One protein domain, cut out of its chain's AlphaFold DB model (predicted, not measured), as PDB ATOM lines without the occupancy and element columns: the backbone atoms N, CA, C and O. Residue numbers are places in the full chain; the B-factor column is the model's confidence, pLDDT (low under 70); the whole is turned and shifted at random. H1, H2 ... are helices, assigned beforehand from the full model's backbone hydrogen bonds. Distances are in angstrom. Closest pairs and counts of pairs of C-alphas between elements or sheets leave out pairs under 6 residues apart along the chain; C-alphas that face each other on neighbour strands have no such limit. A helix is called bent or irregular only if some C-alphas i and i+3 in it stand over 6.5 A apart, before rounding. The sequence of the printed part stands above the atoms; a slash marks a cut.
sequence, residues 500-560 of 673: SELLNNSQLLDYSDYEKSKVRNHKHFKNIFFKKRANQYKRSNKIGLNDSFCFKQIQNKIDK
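This is residues 500 to 560 of the 673 residues of the protein "CMP/dCMP-type deaminase domain-containing protein" of Epsilonproteobacteria bacterium (UniProt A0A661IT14). Two short helices, H2 and H3, meet near their ends as an L, with H1 across its open side and H5 over one face of it near the corner. H4 lies off at the far end, touching no helix, and the chain goes out to it and returns through two unnamed links. The printed part has 61 residues with five named helices, in the order H1, H2, H3, H4, H5, and no named strand, in the class all helix. The whole is compact, with a radius of gyration of the C-alphas of 11.6 A, and spans 30 by 27 by 17 A.

Begin with the longest helix, H2, residues 513 to 521: find C-alpha 513 at (-11.903, -94.913, 2.385), and from there it runs 11.5 A to C-alpha 521. H2 is irregular, but only just: C-alphas 516 and 519 are 6.6 A apart. Next look at H3, residues 523 to 529, which is 10.2 A long. Go back to the first printed residue for H1, residues 500 to 503, 5.0 A long, with C-alpha 500 at (3.296, -95.249, 7.214). H4 is residues 538 to 542, 6.3 A long. H5, residues 551 to 558, runs 10.6 A and ends with C-alpha 558 at (-2.183, -85.248, -7.273).

From H2, a tight link of one residue, His 522, leads to H3. The two are about perpendicular at 89 degrees and close but not clearly touching; their closest C-alphas, of Val 519 and Phe 525, are 6.4 A apart. H1 touches H2, where the closest C-alphas, of Leu 503 and Arg 520, are 6.2 A apart. H1 is close to H3 but not clearly touching, with the closest C-alphas, of Ser 500 and Phe 529, 7.8 A apart. H3 and H5 only just touch, with 3 pairs of C-alphas within 8 A; the closest, of His 524 and Ile 558, are 6.5 A apart. Those two run opposite ways at a steep tilt of 46 degrees. H4 is apart from H1, H2, H3 and H5. In H3, H4 and H5 every O i to N i+4 pair is within hydrogen-bond range; in H2 it is 3 of 5, and H1 is too short for such a pair.

The two C-alphas farthest apart, of Ile 543 and Asp 559, are 32.3 A apart. The printed part has no cut and no long link. Mean pLDDT of the printed part is 81.6; look for values under 70 at residues 528 to 536, of which 528 and 529 belong to H3.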
ATOM      1  N   SER A 500       2.821 -93.863   7.214       84.31
ATOM      2  CA  SER A 500       3.296 -95.249   7.214       84.31
ATOM      3  C   SER A 500       2.174 -96.214   7.567       84.31
ATOM      4  O   SER A 500       2.021 -97.224   6.886       84.31
ATOM      5  N   GLU A 501       1.334 -95.870   8.542       87.38
ATOM      6  CA  GLU A 501       0.111 -96.626   8.833       87.38
ATOM      7  C   GLU A 501      -0.814 -96.683   7.616       87.38
ATOM      8  O   GLU A 501      -1.250 -97.764   7.217       87.38
ATOM      9  N   LEU A 502      -1.055 -95.537   6.966       87.50
ATOM     10  CA  LEU A 502      -1.877 -95.497   5.758       87.50
ATOM     11  C   LEU A 502      -1.285 -96.383   4.649       87.50
ATOM     12  O   LEU A 502      -2.018 -97.128   4.005       87.50
ATOM     13  N   LEU A 503       0.033 -96.349   4.428       83.81
ATOM     14  CA  LEU A 503       0.699 -97.214   3.445       83.81
ATOM     15  C   LEU A 503       0.548 -98.705   3.762       83.81
ATOM     16  O   LEU A 503       0.291 -99.485   2.844       83.81
ATOM     17  N   ASN A 504       0.657 -99.081   5.034       84.06
ATOM     18  CA  ASN A 504       0.602-100.465   5.509       84.06
ATOM     19  C   ASN A 504      -0.825-101.036   5.574       84.06
ATOM     20  O   ASN A 504      -1.070-101.998   6.292       84.06
ATOM     21  N   ASN A 505      -1.766-100.469   4.810       80.19
ATOM     22  CA  ASN A 505      -3.157-100.921   4.759       80.19
ATOM     23  C   ASN A 505      -3.861-100.867   6.123       80.19
ATOM     24  O   ASN A 505      -4.646-101.763   6.435       80.19
ATOM     25  N   SER A 506      -3.578 -99.829   6.922       79.62
ATOM     26  CA  SER A 506      -4.251 -99.626   8.205       79.62
ATOM     27  C   SER A 506      -5.774 -99.678   8.045       79.62
ATOM     28  O   SER A 506      -6.354 -98.973   7.213       79.62
ATOM     29  N   GLN A 507      -6.407-100.517   8.865       81.00
ATOM     30  CA  GLN A 507      -7.863-100.636   8.958       81.00
ATOM     31  C   GLN A 507      -8.465 -99.667   9.980       81.00
ATOM     32  O   GLN A 507      -9.685 -99.578  10.085       81.00
ATOM     33  N   LEU A 508      -7.628 -98.891  10.677       84.69
ATOM     34  CA  LEU A 508      -8.066 -97.913  11.668       84.69
ATOM     35  C   LEU A 508      -9.005 -96.868  11.045       84.69
ATOM     36  O   LEU A 508      -8.936 -96.564   9.844       84.69
ATOM     37  N   LEU A 509      -9.883 -96.301  11.873       87.25
ATOM     38  CA  LEU A 509     -10.839 -95.256  11.481       87.25
ATOM     39  C   LEU A 509     -10.174 -93.882  11.272       87.25
ATOM     40  O   LEU A 509     -10.824 -92.914  10.883       87.25
ATOM     41  N   ASP A 510      -8.859 -93.803  11.461       89.81
ATOM     42  CA  ASP A 510      -8.059 -92.587  11.315       89.81
ATOM     43  C   ASP A 510      -8.057 -92.061   9.869       89.81
ATOM     44  O   ASP A 510      -7.876 -90.861   9.623       89.81
ATOM     45  N   TYR A 511      -8.274 -92.951   8.896       91.69
ATOM     46  CA  TYR A 511      -8.179 -92.679   7.462       91.69
ATOM     47  C   TYR A 511      -9.508 -92.939   6.754       91.69
ATOM     48  O   TYR A 511     -10.157 -93.956   6.984       91.69
ATOM     49  N   SER A 512      -9.883 -92.042   5.839       91.19
ATOM     50  CA  SER A 512     -11.082 -92.228   5.009       91.19
ATOM     51  C   SER A 512     -10.886 -93.330   3.964       91.19
ATOM     52  O   SER A 512      -9.760 -93.570   3.520       91.19
ATOM     53  N   ASP A 513     -11.973 -93.927   3.474       91.75
ATOM     54  CA  ASP A 513     -11.903 -94.913   2.385       91.75
ATOM     55  C   ASP A 513     -11.303 -94.325   1.109       91.75
ATOM     56  O   ASP A 513     -10.556 -94.997   0.396       91.75
ATOM     57  N   TYR A 514     -11.533 -93.033   0.853       91.19
ATOM     58  CA  TYR A 514     -10.874 -92.294  -0.224       91.19
ATOM     59  C   TYR A 514      -9.344 -92.304  -0.072       91.19
ATOM     60  O   TYR A 514      -8.609 -92.506  -1.043       91.19
ATOM     61  N   GLU A 515      -8.844 -92.117   1.150       90.94
ATOM     62  CA  GLU A 515      -7.411 -92.165   1.432       90.94
ATOM     63  C   GLU A 515      -6.857 -93.586   1.336       90.94
ATOM     64  O   GLU A 515      -5.825 -93.792   0.691       90.94
ATOM     65  N   LYS A 516      -7.559 -94.563   1.924       90.38
ATOM     66  CA  LYS A 516      -7.197 -95.989   1.899       90.38
ATOM     67  C   LYS A 516      -7.202 -96.565   0.479       90.38
ATOM     68  O   LYS A 516      -6.440 -97.489   0.195       90.38
ATOM     69  N   SER A 517      -8.001 -96.018  -0.433       88.62
ATOM     70  CA  SER A 517      -8.079 -96.455  -1.830       88.62
ATOM     71  C   SER A 517      -7.316 -95.515  -2.769       88.62
ATOM     72  O   SER A 517      -6.149 -95.759  -3.083       88.62
ATOM     73  N   LYS A 518      -7.953 -94.429  -3.216       87.94
ATOM     74  CA  LYS A 518      -7.486 -93.547  -4.291       87.94
ATOM     75  C   LYS A 518      -6.149 -92.893  -3.967       87.94
ATOM     76  O   LYS A 518      -5.251 -92.927  -4.804       87.94
ATOM     77  N   VAL A 519      -5.978 -92.344  -2.763       87.31
ATOM     78  CA  VAL A 519      -4.739 -91.625  -2.403       87.31
ATOM     79  C   VAL A 519      -3.583 -92.591  -2.231       87.31
ATOM     80  O   VAL A 519      -2.558 -92.438  -2.894       87.31
ATOM     81  N   ARG A 520      -3.748 -93.604  -1.377       87.06
ATOM     82  CA  ARG A 520      -2.707 -94.592  -1.092       87.06
ATOM     83  C   ARG A 520      -2.237 -95.313  -2.351       87.06
ATOM     84  O   ARG A 520      -1.038 -95.538  -2.513       87.06
ATOM     85  N   ASN A 521      -3.158 -95.656  -3.254       86.44
ATOM     86  CA  ASN A 521      -2.819 -96.345  -4.497       86.44
ATOM     87  C   ASN A 521      -2.239 -95.420  -5.570       86.44
ATOM     88  O   ASN A 521      -1.600 -95.914  -6.503       86.44
ATOM     89  N   HIS A 522      -2.364 -94.099  -5.420       87.50
ATOM     90  CA  HIS A 522      -1.849 -93.146  -6.391       87.50
ATOM     91  C   HIS A 522      -0.317 -93.185  -6.488       87.50
ATOM     92  O   HIS A 522       0.410 -93.117  -5.489       87.50
ATOM     93  N   LYS A 523       0.204 -93.180  -7.722       83.69
ATOM     94  CA  LYS A 523       1.650 -93.206  -8.009       83.69
ATOM     95  C   LYS A 523       2.406 -92.065  -7.320       83.69
ATOM     96  O   LYS A 523       3.511 -92.278  -6.830       83.69
ATOM     97  N   HIS A 524       1.825 -90.861  -7.249       78.06
ATOM     98  CA  HIS A 524       2.443 -89.730  -6.538       78.06
ATOM     99  C   HIS A 524       2.577 -89.977  -5.031       78.06
ATOM    100  O   HIS A 524       3.651 -89.719  -4.498       78.06
ATOM    101  N   PHE A 525       1.555 -90.517  -4.362       77.94
ATOM    102  CA  PHE A 525       1.627 -90.832  -2.933       77.94
ATOM    103  C   PHE A 525       2.684 -91.908  -2.661       77.94
ATOM    104  O   PHE A 525       3.626 -91.671  -1.906       77.94
ATOM    105  N   LYS A 526       2.625 -93.039  -3.381       77.81
ATOM    106  CA  LYS A 526       3.646 -94.099  -3.287       77.81
ATOM    107  C   LYS A 526       5.051 -93.560  -3.569       77.81
ATOM    108  O   LYS A 526       5.990 -93.884  -2.856       77.81
ATOM    109  N   ASN A 527       5.226 -92.672  -4.546       74.56
ATOM    110  CA  ASN A 527       6.538 -92.078  -4.819       74.56
ATOM    111  C   ASN A 527       7.053 -91.168  -3.693       74.56
ATOM    112  O   ASN A 527       8.262 -91.146  -3.473       74.56
ATOM    113  N   ILE A 528       6.175 -90.432  -3.000       69.75
ATOM    114  CA  ILE A 528       6.559 -89.541  -1.891       69.75
ATOM    115  C   ILE A 528       7.054 -90.352  -0.683       69.75
ATOM    116  O   ILE A 528       8.028 -89.958  -0.042       69.75
ATOM    117  N   PHE A 529       6.419 -91.492  -0.393       68.44
ATOM    118  CA  PHE A 529       6.616 -92.200   0.876       68.44
ATOM    119  C   PHE A 529       7.306 -93.579   0.753       68.44
ATOM    120  O   PHE A 529       8.006 -93.990   1.675       68.44
ATOM    121  N   PHE A 530       7.194 -94.282  -0.382       63.28
ATOM    122  CA  PHE A 530       7.625 -95.687  -0.540       63.28
ATOM    123  C   PHE A 530       9.067 -95.861  -1.056       63.28
ATOM    124  O   PHE A 530       9.773 -96.793  -0.668       63.28
ATOM    125  N   LYS A 531       9.575 -94.978  -1.930       59.22
ATOM    126  CA  LYS A 531      10.929 -95.153  -2.500       59.22
ATOM    127  C   LYS A 531      12.007 -94.921  -1.424       59.22
ATOM    128  O   LYS A 531      12.219 -93.792  -0.999       59.22
ATOM    129  N   LYS A 532      12.780 -95.957  -1.041       50.91
ATOM    130  CA  LYS A 532      13.866 -95.931  -0.013       50.91
ATOM    131  C   LYS A 532      14.905 -94.795  -0.154       50.91
ATOM    132  O   LYS A 532      15.529 -94.431   0.847       50.91
ATOM    133  N   ARG A 533      15.119 -94.268  -1.371       47.81
ATOM    134  CA  ARG A 533      15.996 -93.111  -1.670       47.81
ATOM    135  C   ARG A 533      15.267 -91.750  -1.666       47.81
ATOM    136  O   ARG A 533      15.943 -90.733  -1.597       47.81
ATOM    137  N   ALA A 534      13.932 -91.733  -1.711       53.22
ATOM    138  CA  ALA A 534      13.087 -90.536  -1.798       53.22
ATOM    139  C   ALA A 534      12.127 -90.336  -0.605       53.22
ATOM    140  O   ALA A 534      11.500 -89.285  -0.530       53.22
ATOM    141  N   ASN A 535      12.027 -91.292   0.333       64.00
ATOM    142  CA  ASN A 535      11.228 -91.119   1.547       64.00
ATOM    143  C   ASN A 535      11.804 -89.965   2.388       64.00
ATOM    144  O   ASN A 535      12.829 -90.112   3.065       64.00
ATOM    145  N   GLN A 536      11.116 -88.825   2.337       66.06
ATOM    146  CA  GLN A 536      11.519 -87.585   2.997       66.06
ATOM    147  C   GLN A 536      11.476 -87.669   4.535       66.06
ATOM    148  O   GLN A 536      12.156 -86.889   5.200       66.06
ATOM    149  N   TYR A 537      10.783 -88.664   5.101       73.56
ATOM    150  CA  TYR A 537      10.604 -88.865   6.545       73.56
ATOM    151  C   TYR A 537      11.527 -89.939   7.134       73.56
ATOM    152  O   TYR A 537      11.604 -90.122   8.343       73.56
ATOM    153  N   LYS A 538      12.345 -90.617   6.317       74.44
ATOM    154  CA  LYS A 538      13.241 -91.696   6.785       74.44
ATOM    155  C   LYS A 538      14.099 -91.311   8.000       74.44
ATOM    156  O   LYS A 538      14.427 -92.165   8.817       74.44
ATOM    157  N   ARG A 539      14.526 -90.048   8.094       80.25
ATOM    158  CA  ARG A 539      15.339 -89.559   9.219       80.25
ATOM    159  C   ARG A 539      14.516 -89.302  10.478       80.25
ATOM    160  O   ARG A 539      15.006 -89.646  11.544       80.25
ATOM    161  N   SER A 540      13.320 -88.723  10.358       82.50
ATOM    162  CA  SER A 540      12.420 -88.484  11.494       82.50
ATOM    163  C   SER A 540      11.936 -89.804  12.092       82.50
ATOM    164  O   SER A 540      12.011 -89.982  13.302       82.50
ATOM    165  N   ASN A 541      11.590 -90.779  11.249       80.81
ATOM    166  CA  ASN A 541      11.097 -92.083  11.701       80.81
ATOM    167  C   ASN A 541      12.187 -92.850  12.467       80.81
ATOM    168  O   ASN A 541      11.917 -93.469  13.489       80.81
ATOM    169  N   LYS A 542      13.451 -92.753  12.026       85.50
ATOM    170  CA  LYS A 542      14.600 -93.377  12.708       85.50
ATOM    171  C   LYS A 542      14.838 -92.881  14.135       85.50
ATOM    172  O   LYS A 542      15.496 -93.581  14.892       85.50
ATOM    173  N   ILE A 543      14.377 -91.678  14.466       90.38
ATOM    174  CA  ILE A 543      14.506 -91.099  15.810       90.38
ATOM    175  C   ILE A 543      13.173 -91.113  16.574       90.38
ATOM    176  O   ILE A 543      13.056 -90.428  17.582       90.38
ATOM    177  N   GLY A 544      12.177 -91.868  16.091       87.44
ATOM    178  CA  GLY A 544      10.896 -92.066  16.774       87.44
ATOM    179  C   GLY A 544       9.902 -90.908  16.657       87.44
ATOM    180  O   GLY A 544       8.984 -90.822  17.466       87.44
ATOM    181  N   LEU A 545      10.063 -89.999  15.688       88.81
ATOM    182  CA  LEU A 545       9.061 -88.956  15.442       88.81
ATOM    183  C   LEU A 545       7.888 -89.503  14.622       88.81
ATOM    184  O   LEU A 545       8.113 -90.236  13.657       88.81
ATOM    185  N   ASN A 546       6.667 -89.069  14.959       89.25
ATOM    186  CA  ASN A 546       5.477 -89.369  14.163       89.25
ATOM    187  C   ASN A 546       5.614 -88.800  12.743       89.25
ATOM    188  O   ASN A 546       6.029 -87.650  12.555       89.25
ATOM    189  N   ASP A 547       5.249 -89.586  11.737       87.44
ATOM    190  CA  ASP A 547       5.407 -89.241  10.325       87.44
ATOM    191  C   ASP A 547       4.115 -88.680   9.726       87.44
ATOM    192  O   ASP A 547       3.587 -89.101   8.691       87.44
ATOM    193  N   SER A 548       3.620 -87.655  10.413       89.75
ATOM    194  CA  SER A 548       2.405 -86.949  10.047       89.75
ATOM    195  C   SER A 548       2.483 -86.301   8.673       89.75
ATOM    196  O   SER A 548       3.524 -85.810   8.220       89.75
ATOM    197  N   PHE A 549       1.330 -86.237   8.011       86.25
ATOM    198  CA  PHE A 549       1.210 -85.677   6.674       86.25
ATOM    199  C   PHE A 549      -0.017 -84.777   6.537       86.25
ATOM    200  O   PHE A 549      -1.044 -84.954   7.189       86.25
ATOM    201  N   CYS A 550       0.082 -83.789   5.646       87.88
ATOM    202  CA  CYS A 550      -1.018 -82.884   5.345       87.88
ATOM    203  C   CYS A 550      -1.743 -83.382   4.093       87.88
ATOM    204  O   CYS A 550      -1.216 -83.248   2.986       87.88
ATOM    205  N   PHE A 551      -2.960 -83.909   4.257       89.19
ATOM    206  CA  PHE A 551      -3.787 -84.392   3.145       89.19
ATOM    207  C   PHE A 551      -3.913 -83.354   2.016       89.19
ATOM    208  O   PHE A 551      -3.603 -83.664   0.870       89.19
ATOM    209  N   LYS A 552      -4.220 -82.086   2.342       88.69
ATOM    210  CA  LYS A 552      -4.295 -80.978   1.369       88.69
ATOM    211  C   LYS A 552      -3.056 -80.882   0.475       88.69
ATOM    212  O   LYS A 552      -3.169 -80.695  -0.732       88.69
ATOM    213  N   GLN A 553      -1.861 -80.966   1.062       84.19
ATOM    214  CA  GLN A 553      -0.613 -80.841   0.305       84.19
ATOM    215  C   GLN A 553      -0.404 -82.016  -0.652       84.19
ATOM    216  O   GLN A 553       0.175 -81.834  -1.721       84.19
ATOM    217  N   ILE A 554      -0.850 -83.210  -0.266       83.94
ATOM    218  CA  ILE A 554      -0.795 -84.407  -1.104       83.94
ATOM    219  C   ILE A 554      -1.813 -84.294  -2.233       83.94
ATOM    220  O   ILE A 554      -1.432 -84.427  -3.393       83.94
ATOM    221  N   GLN A 555      -3.068 -83.987  -1.909       87.31
ATOM    222  CA  GLN A 555      -4.144 -83.899  -2.891       87.31
ATOM    223  C   GLN A 555      -3.850 -82.832  -3.947       87.31
ATOM    224  O   GLN A 555      -3.903 -83.115  -5.136       87.31
ATOM    225  N   ASN A 556      -3.392 -81.645  -3.541       85.75
ATOM    226  CA  ASN A 556      -3.008 -80.587  -4.482       85.75
ATOM    227  C   ASN A 556      -1.860 -80.995  -5.425       85.75
ATOM    228  O   ASN A 556      -1.763 -80.498  -6.546       85.75
ATOM    229  N   LYS A 557      -0.966 -81.898  -4.992       83.38
ATOM    230  CA  LYS A 557       0.076 -82.462  -5.867       83.38
ATOM    231  C   LYS A 557      -0.492 -83.491  -6.844       83.38
ATOM    232  O   LYS A 557       0.010 -83.566  -7.961       83.38
ATOM    233  N   ILE A 558      -1.483 -84.276  -6.421       84.31
ATOM    234  CA  ILE A 558      -2.183 -85.248  -7.273       84.31
ATOM    235  C   ILE A 558      -2.976 -84.503  -8.352       84.31
ATOM    236  O   ILE A 558      -2.757 -84.749  -9.535       84.31
ATOM    237  N   ASP A 559      -3.780 -83.521  -7.949       85.00
ATOM    238  CA  ASP A 559      -4.646 -82.737  -8.840       85.00
ATOM    239  C   ASP A 559      -3.863 -81.722  -9.690       85.00
ATOM    240  O   ASP A 559      -4.410 -81.114 -10.606       85.00
ATOM    241  N   LYS A 560      -2.582 -81.486  -9.364       83.88
ATOM    242  CA  LYS A 560      -1.736 -80.419  -9.934       83.88
ATOM    243  C   LYS A 560      -2.378 -79.025  -9.847       83.88
ATOM    244  O   LYS A 560      -2.010 -78.122 -10.598       83.88
TER     245      LYS A 560